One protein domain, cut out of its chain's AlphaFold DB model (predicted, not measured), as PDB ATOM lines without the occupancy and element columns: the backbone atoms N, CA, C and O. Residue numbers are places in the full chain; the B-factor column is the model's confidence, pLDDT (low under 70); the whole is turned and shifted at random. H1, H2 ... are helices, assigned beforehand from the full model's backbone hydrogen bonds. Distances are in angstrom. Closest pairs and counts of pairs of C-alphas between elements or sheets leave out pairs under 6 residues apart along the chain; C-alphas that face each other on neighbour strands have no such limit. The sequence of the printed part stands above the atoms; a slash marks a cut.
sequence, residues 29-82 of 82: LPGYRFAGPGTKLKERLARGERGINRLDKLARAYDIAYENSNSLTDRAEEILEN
ATOM      1  N   LEU A  29     -52.198 -22.190  19.905       63.22
ATOM      2  CA  LEU A  29     -53.350 -23.079  19.793       63.22
ATOM      3  C   LEU A  29     -54.159 -22.970  21.099       63.22
ATOM      4  O   LEU A  29     -53.575 -23.109  22.182       63.22
ATOM      5  N   PRO A  30     -55.480 -22.722  21.044       66.12
ATOM      6  CA  PRO A  30     -56.286 -22.599  22.251       66.12
ATOM      7  C   PRO A  30     -56.160 -23.878  23.091       66.12
ATOM      8  O   PRO A  30     -56.379 -24.984  22.600       66.12
ATOM      9  N   GLY A  31     -55.751 -23.727  24.354       69.50
ATOM     10  CA  GLY A  31     -55.534 -24.842  25.287       69.50
ATOM     11  C   GLY A  31     -54.114 -25.423  25.324       69.50
ATOM     12  O   GLY A  31     -53.851 -26.313  26.131       69.50
ATOM     13  N   TYR A  32     -53.188 -24.919  24.510       69.69
ATOM     14  CA  TYR A  32     -51.761 -25.227  24.624       69.69
ATOM     15  C   TYR A  32     -51.048 -24.119  25.400       69.69
ATOM     16  O   TYR A  32     -51.603 -23.044  25.622       69.69
ATOM     17  N   ARG A  33     -49.800 -24.351  25.814       75.00
ATOM     18  CA  ARG A  33     -48.998 -23.368  26.562       75.00
ATOM     19  C   ARG A  33     -47.594 -23.142  25.996       75.00
ATOM     20  O   ARG A  33     -46.959 -22.153  26.336       75.00
ATOM     21  N   PHE A  34     -47.137 -24.025  25.120       74.75
ATOM     22  CA  PHE A  34     -45.840 -23.981  24.451       74.75
ATOM     23  C   PHE A  34     -45.957 -24.205  22.935       74.75
ATOM     24  O   PHE A  34     -45.116 -23.735  22.189       74.75
ATOM     25  N   ALA A  35     -47.038 -24.828  22.450       75.44
ATOM     26  CA  ALA A  35     -47.271 -24.988  21.012       75.44
ATOM     27  C   ALA A  35     -47.859 -23.721  20.344       75.44
ATOM     28  O   ALA A  35     -49.081 -23.547  20.295       75.44
ATOM     29  N   GLY A  36     -46.985 -22.856  19.817       73.31
ATOM     30  CA  GLY A  36     -47.361 -21.701  18.991       73.31
ATOM     31  C   GLY A  36     -46.163 -20.834  18.562       73.31
ATOM     32  O   GLY A  36     -45.209 -20.694  19.332       73.31
ATOM     33  N   PRO A  37     -46.169 -20.232  17.357       68.12
ATOM     34  CA  PRO A  37     -45.148 -19.267  16.956       68.12
ATOM     35  C   PRO A  37     -45.186 -18.033  17.862       68.12
ATOM     36  O   PRO A  37     -46.256 -17.607  18.293       68.12
ATOM     37  N   GLY A  38     -44.007 -17.479  18.156       68.38
ATOM     38  CA  GLY A  38     -43.854 -16.319  19.040       68.38
ATOM     39  C   GLY A  38     -43.892 -16.642  20.538       68.38
ATOM     40  O   GLY A  38     -43.794 -15.722  21.348       68.38
ATOM     41  N   THR A  39     -44.001 -17.919  20.925       75.62
ATOM     42  CA  THR A  39     -44.037 -18.336  22.335       75.62
ATOM     43  C   THR A  39     -42.826 -17.805  23.102       75.62
ATOM     44  O   THR A  39     -41.679 -18.167  22.842       75.62
ATOM     45  N   LYS A  40     -43.082 -16.986  24.125       78.94
ATOM     46  CA  LYS A  40     -42.047 -16.483  25.033       78.94
ATOM     47  C   LYS A  40     -41.609 -17.547  26.041       78.94
ATOM     48  O   LYS A  40     -42.000 -17.522  27.212       78.94
ATOM     49  N   LEU A  41     -40.781 -18.485  25.581       78.94
ATOM     50  CA  LEU A  41     -40.313 -19.635  26.359       78.94
ATOM     51  C   LEU A  41     -39.703 -19.226  27.711       78.94
ATOM     52  O   LEU A  41     -40.105 -19.748  28.749       78.94
ATOM     53  N   LYS A  42     -38.779 -18.256  27.718       80.00
ATOM     54  CA  LYS A  42     -38.068 -17.810  28.932       80.00
ATOM     55  C   LYS A  42     -39.009 -17.258  30.005       80.00
ATOM     56  O   LYS A  42     -38.886 -17.626  31.171       80.00
ATOM     57  N   GLU A  43     -39.982 -16.432  29.616       83.06
ATOM     58  CA  GLU A  43     -40.973 -15.876  30.548       83.06
ATOM     59  C   GLU A  43     -41.863 -16.982  31.139       83.06
ATOM     60  O   GLU A  43     -42.127 -16.996  32.341       83.06
ATOM     61  N   ARG A  44     -42.288 -17.951  30.319       82.25
ATOM     62  CA  ARG A  44     -43.138 -19.073  30.756       82.25
ATOM     63  C   ARG A  44     -42.394 -20.052  31.668       82.25
ATOM     64  O   ARG A  44     -42.973 -20.538  32.641       82.25
ATOM     65  N   LEU A  45     -41.111 -20.302  31.401       82.81
ATOM     66  CA  LEU A  45     -40.245 -21.105  32.270       82.81
ATOM     67  C   LEU A  45     -39.994 -20.417  33.616       82.81
ATOM     68  O   LEU A  45     -40.098 -21.077  34.646       82.81
ATOM     69  N   ALA A  46     -39.749 -19.102  33.625       83.69
ATOM     70  CA  ALA A  46     -39.582 -18.327  34.858       83.69
ATOM     71  C   ALA A  46     -40.851 -18.327  35.730       83.69
ATOM     72  O   ALA A  46     -40.763 -18.362  36.954       83.69
ATOM     73  N   ARG A  47     -42.038 -18.362  35.107       86.12
ATOM     74  CA  ARG A  47     -43.327 -18.529  35.802       86.12
ATOM     75  C   ARG A  47     -43.605 -19.966  36.273       86.12
ATOM     76  O   ARG A  47     -44.602 -20.193  36.953       86.12
ATOM     77  N   GLY A  48     -42.761 -20.942  35.924       83.81
ATOM     78  CA  GLY A  48     -42.930 -22.348  36.307       83.81
ATOM     79  C   GLY A  48     -44.052 -23.074  35.555       83.81
ATOM     80  O   GLY A  48     -44.564 -24.092  36.028       83.81
ATOM     81  N   GLU A  49     -44.462 -22.565  34.390       81.50
ATOM     82  CA  GLU A  49     -45.568 -23.141  33.629       81.50
ATOM     83  C   GLU A  49     -45.204 -24.528  33.075       81.50
ATOM     84  O   GLU A  49     -44.198 -24.719  32.388       81.50
ATOM     85  N   ARG A  50     -46.050 -25.523  33.357       77.44
ATOM     86  CA  ARG A  50     -45.917 -26.884  32.821       77.44
ATOM     87  C   ARG A  50     -46.901 -27.129  31.686       77.44
ATOM     88  O   ARG A  50     -47.933 -26.473  31.571       77.44
ATOM     89  N   GLY A  51     -46.541 -28.104  30.862       77.62
ATOM     90  CA  GLY A  51     -47.254 -28.436  29.636       77.62
ATOM     91  C   GLY A  51     -48.521 -29.172  29.974       77.62
ATOM     92  O   GLY A  51     -48.472 -30.142  30.736       77.62
ATOM     93  N   ILE A  52     -49.621 -28.693  29.413       80.62
ATOM     94  CA  ILE A  52     -50.958 -29.176  29.751       80.62
ATOM     95  C   ILE A  52     -51.144 -30.601  29.213       80.62
ATOM     96  O   ILE A  52     -51.672 -31.468  29.903       80.62
ATOM     97  N   ASN A  53     -50.629 -30.875  28.013       81.88
ATOM     98  CA  ASN A  53     -50.707 -32.180  27.364       81.88
ATOM     99  C   ASN A  53     -49.320 -32.688  26.926       81.88
ATOM    100  O   ASN A  53     -48.300 -32.014  27.088       81.88
ATOM    101  N   ARG A  54     -49.269 -33.920  26.402       82.75
ATOM    102  CA  ARG A  54     -48.015 -34.557  25.965       82.75
ATOM    103  C   ARG A  54     -47.328 -33.769  24.846       82.75
ATOM    104  O   ARG A  54     -46.119 -33.584  24.916       82.75
ATOM    105  N   LEU A  55     -48.093 -33.263  23.881       83.62
ATOM    106  CA  LEU A  55     -47.575 -32.447  22.782       83.62
ATOM    107  C   LEU A  55     -46.973 -31.129  23.298       83.62
ATOM    108  O   LEU A  55     -45.894 -30.739  22.883       83.62
ATOM    109  N   ASP A  56     -47.598 -30.502  24.285       82.00
ATOM    110  CA  ASP A  56     -47.164 -29.253  24.908       82.00
ATOM    111  C   ASP A  56     -45.910 -29.429  25.783       82.00
ATOM    112  O   ASP A  56     -45.125 -28.505  25.997       82.00
ATOM    113  N   LYS A  57     -45.703 -30.638  26.319       84.31
ATOM    114  CA  LYS A  57     -44.443 -31.018  26.973       84.31
ATOM    115  C   LYS A  57     -43.327 -31.233  25.952       84.31
ATOM    116  O   LYS A  57     -42.218 -30.782  26.216       84.31
ATOM    117  N   LEU A  58     -43.627 -31.880  24.822       84.69
ATOM    118  CA  LEU A  58     -42.670 -32.075  23.729       84.69
ATOM    119  C   LEU A  58     -42.265 -30.738  23.104       84.69
ATOM    120  O   LEU A  58     -41.076 -30.479  22.990       84.69
ATOM    121  N   ALA A  59     -43.230 -29.858  22.823       83.19
ATOM    122  CA  ALA A  59     -42.981 -28.510  22.315       83.19
ATOM    123  C   ALA A  59     -42.054 -27.718  23.248       83.19
ATOM    124  O   ALA A  59     -41.051 -27.183  22.801       83.19
ATOM    125  N   ARG A  60     -42.300 -27.741  24.570       84.75
ATOM    126  CA  ARG A  60     -41.384 -27.107  25.535       84.75
ATOM    127  C   ARG A  60     -39.971 -27.689  25.463       84.75
ATOM    128  O   ARG A  60     -39.010 -26.935  25.532       84.75
ATOM    129  N   ALA A  61     -39.836 -29.014  25.422       84.81
ATOM    130  CA  ALA A  61     -38.524 -29.659  25.393       84.81
ATOM    131  C   ALA A  61     -37.757 -29.302  24.112       84.81
ATOM    132  O   ALA A  61     -36.574 -28.981  24.190       84.81
ATOM    133  N   TYR A  62     -38.459 -29.291  22.979       82.38
ATOM    134  CA  TYR A  62     -37.930 -28.873  21.689       82.38
ATOM    135  C   TYR A  62     -37.476 -27.411  21.716       82.38
ATOM    136  O   TYR A  62     -36.321 -27.131  21.420       82.38
ATOM    137  N   ASP A  63     -38.327 -26.494  22.179       80.88
ATOM    138  CA  ASP A  63     -37.988 -25.071  22.259       80.88
ATOM    139  C   ASP A  63     -36.787 -24.813  23.190       80.88
ATOM    140  O   ASP A  63     -35.947 -23.967  22.895       80.88
ATOM    141  N   ILE A  64     -36.659 -25.557  24.300       84.00
ATOM    142  CA  ILE A  64     -35.487 -25.479  25.193       84.00
ATOM    143  C   ILE A  64     -34.223 -25.977  24.484       84.00
ATOM    144  O   ILE A  64     -33.173 -25.346  24.598       84.00
ATOM    145  N   ALA A  65     -34.302 -27.109  23.783       84.44
ATOM    146  CA  ALA A  65     -33.172 -27.652  23.034       84.44
ATOM    147  C   ALA A  65     -32.741 -26.690  21.918       84.44
ATOM    148  O   ALA A  65     -31.553 -26.411  21.771       84.44
ATOM    149  N   TYR A  66     -33.711 -26.107  21.215       76.75
ATOM    150  CA  TYR A  66     -33.492 -25.119  20.169       76.75
ATOM    151  C   TYR A  66     -32.857 -23.831  20.707       76.75
ATOM    152  O   TYR A  66     -31.885 -23.346  20.134       76.75
ATOM    153  N   GLU A  67     -33.338 -23.298  21.835       77.00
ATOM    154  CA  GLU A  67     -32.761 -22.107  22.480       77.00
ATOM    155  C   GLU A  67     -31.323 -22.356  22.969       77.00
ATOM    156  O   GLU A  67     -30.486 -21.457  22.919       77.00
ATOM    157  N   ASN A  68     -31.021 -23.581  23.412       77.69
ATOM    158  CA  ASN A  68     -29.672 -23.982  23.812       77.69
ATOM    159  C   ASN A  68     -28.757 -24.310  22.616       77.69
ATOM    160  O   ASN A  68     -27.540 -24.413  22.792       77.69
ATOM    161  N   SER A  69     -29.306 -24.474  21.406       69.75
ATOM    162  CA  SER A  69     -28.521 -24.725  20.196       69.75
ATOM    163  C   SER A  69     -27.834 -23.432  19.725       69.75
ATOM    164  O   SER A  69     -28.458 -22.436  19.357       69.75
ATOM    165  N   ASN A  70     -26.500 -23.417  19.771       57.62
ATOM    166  CA  ASN A  70     -25.702 -22.212  19.521       57.62
ATOM    167  C   ASN A  70     -25.423 -21.964  18.021       57.62
ATOM    168  O   ASN A  70     -24.924 -20.899  17.658       57.62
ATOM    169  N   SER A  71     -25.731 -22.918  17.130       54.94
ATOM    170  CA  SER A  71     -25.387 -22.839  15.702       54.94
ATOM    171  C   SER A  71     -26.625 -22.834  14.796       54.94
ATOM    172  O   SER A  71     -27.613 -23.503  15.064       54.94
ATOM    173  N   LEU A  72     -26.589 -22.051  13.711       52.62
ATOM    174  CA  LEU A  72     -27.649 -22.013  12.687       52.62
ATOM    175  C   LEU A  72     -27.740 -23.314  11.870       52.62
ATOM    176  O   LEU A  72     -28.769 -23.560  11.247       52.62
ATOM    177  N   THR A  73     -26.673 -24.113  11.864       51.78
ATOM    178  CA  THR A  73     -26.571 -25.413  11.186       51.78
ATOM    179  C   THR A  73     -27.360 -26.499  11.920       51.78
ATOM    180  O   THR A  73     -28.112 -27.220  11.274       51.78
ATOM    181  N   ASP A  74     -27.345 -26.505  13.257       52.44
ATOM    182  CA  ASP A  74     -28.118 -27.471  14.060       52.44
ATOM    183  C   ASP A  74     -29.636 -27.195  14.020       52.44
ATOM    184  O   ASP A  74     -30.450 -28.082  14.251       52.44
ATOM    185  N   ARG A  75     -30.042 -25.962  13.677       51.25
ATOM    186  CA  ARG A  75     -31.457 -25.541  13.601       51.25
ATOM    187  C   ARG A  75     -32.217 -26.100  12.396       51.25
ATOM    188  O   ARG A  75     -33.440 -25.986  12.368       51.25
ATOM    189  N   ALA A  76     -31.509 -26.595  11.380       51.72
ATOM    190  CA  ALA A  76     -32.093 -27.043  10.114       51.72
ATOM    191  C   ALA A  76     -31.987 -28.561   9.894       51.72
ATOM    192  O   ALA A  76     -32.740 -29.097   9.084       51.72
ATOM    193  N   GLU A  77     -31.076 -29.250  10.591       46.50
ATOM    194  CA  GLU A  77     -30.799 -30.674  10.349       46.50
ATOM    195  C   GLU A  77     -31.786 -31.633  11.034       46.50
ATOM    196  O   GLU A  77     -32.036 -32.709  10.496       46.50
ATOM    197  N   GLU A  78     -32.492 -31.227  12.097       49.66
ATOM    198  CA  GLU A  78     -33.567 -32.041  12.711       49.66
ATOM    199  C   GLU A  78     -34.884 -32.028  11.895       49.66
ATOM    200  O   GLU A  78     -35.984 -32.167  12.425       49.66
ATOM    201  N   ILE A  79     -34.797 -31.796  10.583       56.06
ATOM    202  CA  ILE A  79     -35.923 -31.867   9.640       56.06
ATOM    203  C   ILE A  79     -35.694 -32.975   8.592       56.06
ATOM    204  O   ILE A  79     -36.633 -33.319   7.877       56.06
ATOM    205  N   LEU A  80     -34.496 -33.581   8.503       46.72
ATOM    206  CA  LEU A  80     -34.170 -34.529   7.423       46.72
ATOM    207  C   LEU A  80     -33.973 -36.003   7.824       46.72
ATOM    208  O   LEU A  80     -33.637 -36.805   6.957       46.72
ATOM    209  N   GLU A  81     -34.219 -36.390   9.077       45.09
ATOM    210  CA  GLU A  81     -34.291 -37.808   9.472       45.09
ATOM    211  C   GLU A  81     -35.747 -38.236   9.722       45.09
ATOM    212  O   GLU A  81     -36.200 -38.371  10.856       45.09
ATOM    213  N   ASN A  82     -36.500 -38.410   8.631       42.00
ATOM    214  CA  ASN A  82     -37.636 -39.335   8.508       42.00
ATOM    215  C   ASN A  82     -37.853 -39.697   7.037       42.00
ATOM    216  O   ASN A  82     -37.915 -38.761   6.207       42.00
TER     217      ASN A  82
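This is residues 29 to 82 of the 82 residues of an uncharacterized protein of Aphis craccivora (UniProt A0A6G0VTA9). One long helix, H2, is the main piece of this small structure, with the short helix H1 standing crosswise to it on one side and, after H2's last residue, a loose tail that turns back so that the very short helix H3 comes near Tyr 66, close to the end of H2. The loop of residues 29 to 40 lies with H1 to one side of H2, and residues 68 to 73 and 76 to 82 stick out from the body. The printed part has 54 residues with three named helices, in the order H1, H2, H3 along the chain, and no named strand; the class is all helix, though under half of the residues, 25 of 54, are in named elements. It is only just compact, close to loose, with a radius of gyration of the C-alphas of 12.1 A, and the C-alphas span 30 by 24 by 16 A.

The printed part begins with residues 29 to 40, a stretch with no named element, whose C-alphas lie 6 to 16 A from the mean of all C-alphas. H1, residues 41 to 46, only just touches H2, residues 54 to 68, with 3 pairs of C-alphas within 8 A. The closest C-alphas are those of Leu 41 and Asp 63, 7.2 A apart, and H2 touches H1 with residues 60 to 64 alone. Their lines are about perpendicular, at 81 degrees. H3, residues 74 to 77, is close to H2 but not clearly touching: the closest C-alphas are those of Tyr 66 and Arg 75, 6.9 A apart. H1 and H3 are apart. In H1 and H2 every O i to N i+4 pair is within hydrogen-bond range; H3 is too short for such a pair, and its one O i to N i+3 pair is not within range.

H1 runs from C-alpha 41 at (-40.313, -19.635, 26.359) to Ala 46, 8.6 A from first to last C-alpha. H2, the longest helix with 15 residues, begins with C-alpha 54 at (-48.015, -34.557, 25.965) and runs 21.3 A to Asn 68. H3 measures 5.6 A and ends with C-alpha 77 at (-30.799, -30.674, 10.349).

The two C-alphas farthest apart are those of Arg 47 and Asn 82, 34.8 A. Without the stretches that stand free, the body has 41 residues and spans 29 by 20 by 17 A. The link from H1 to H2 is short, with 7 residues, and the link from H2 to H3 is tight, with 5. The printed part has no cut and ends at residue 82, the chain's last. The mean pLDDT of the printed part is 71.8, and residues 29 to 32, 37 to 38 and 69 to 82 are under 70.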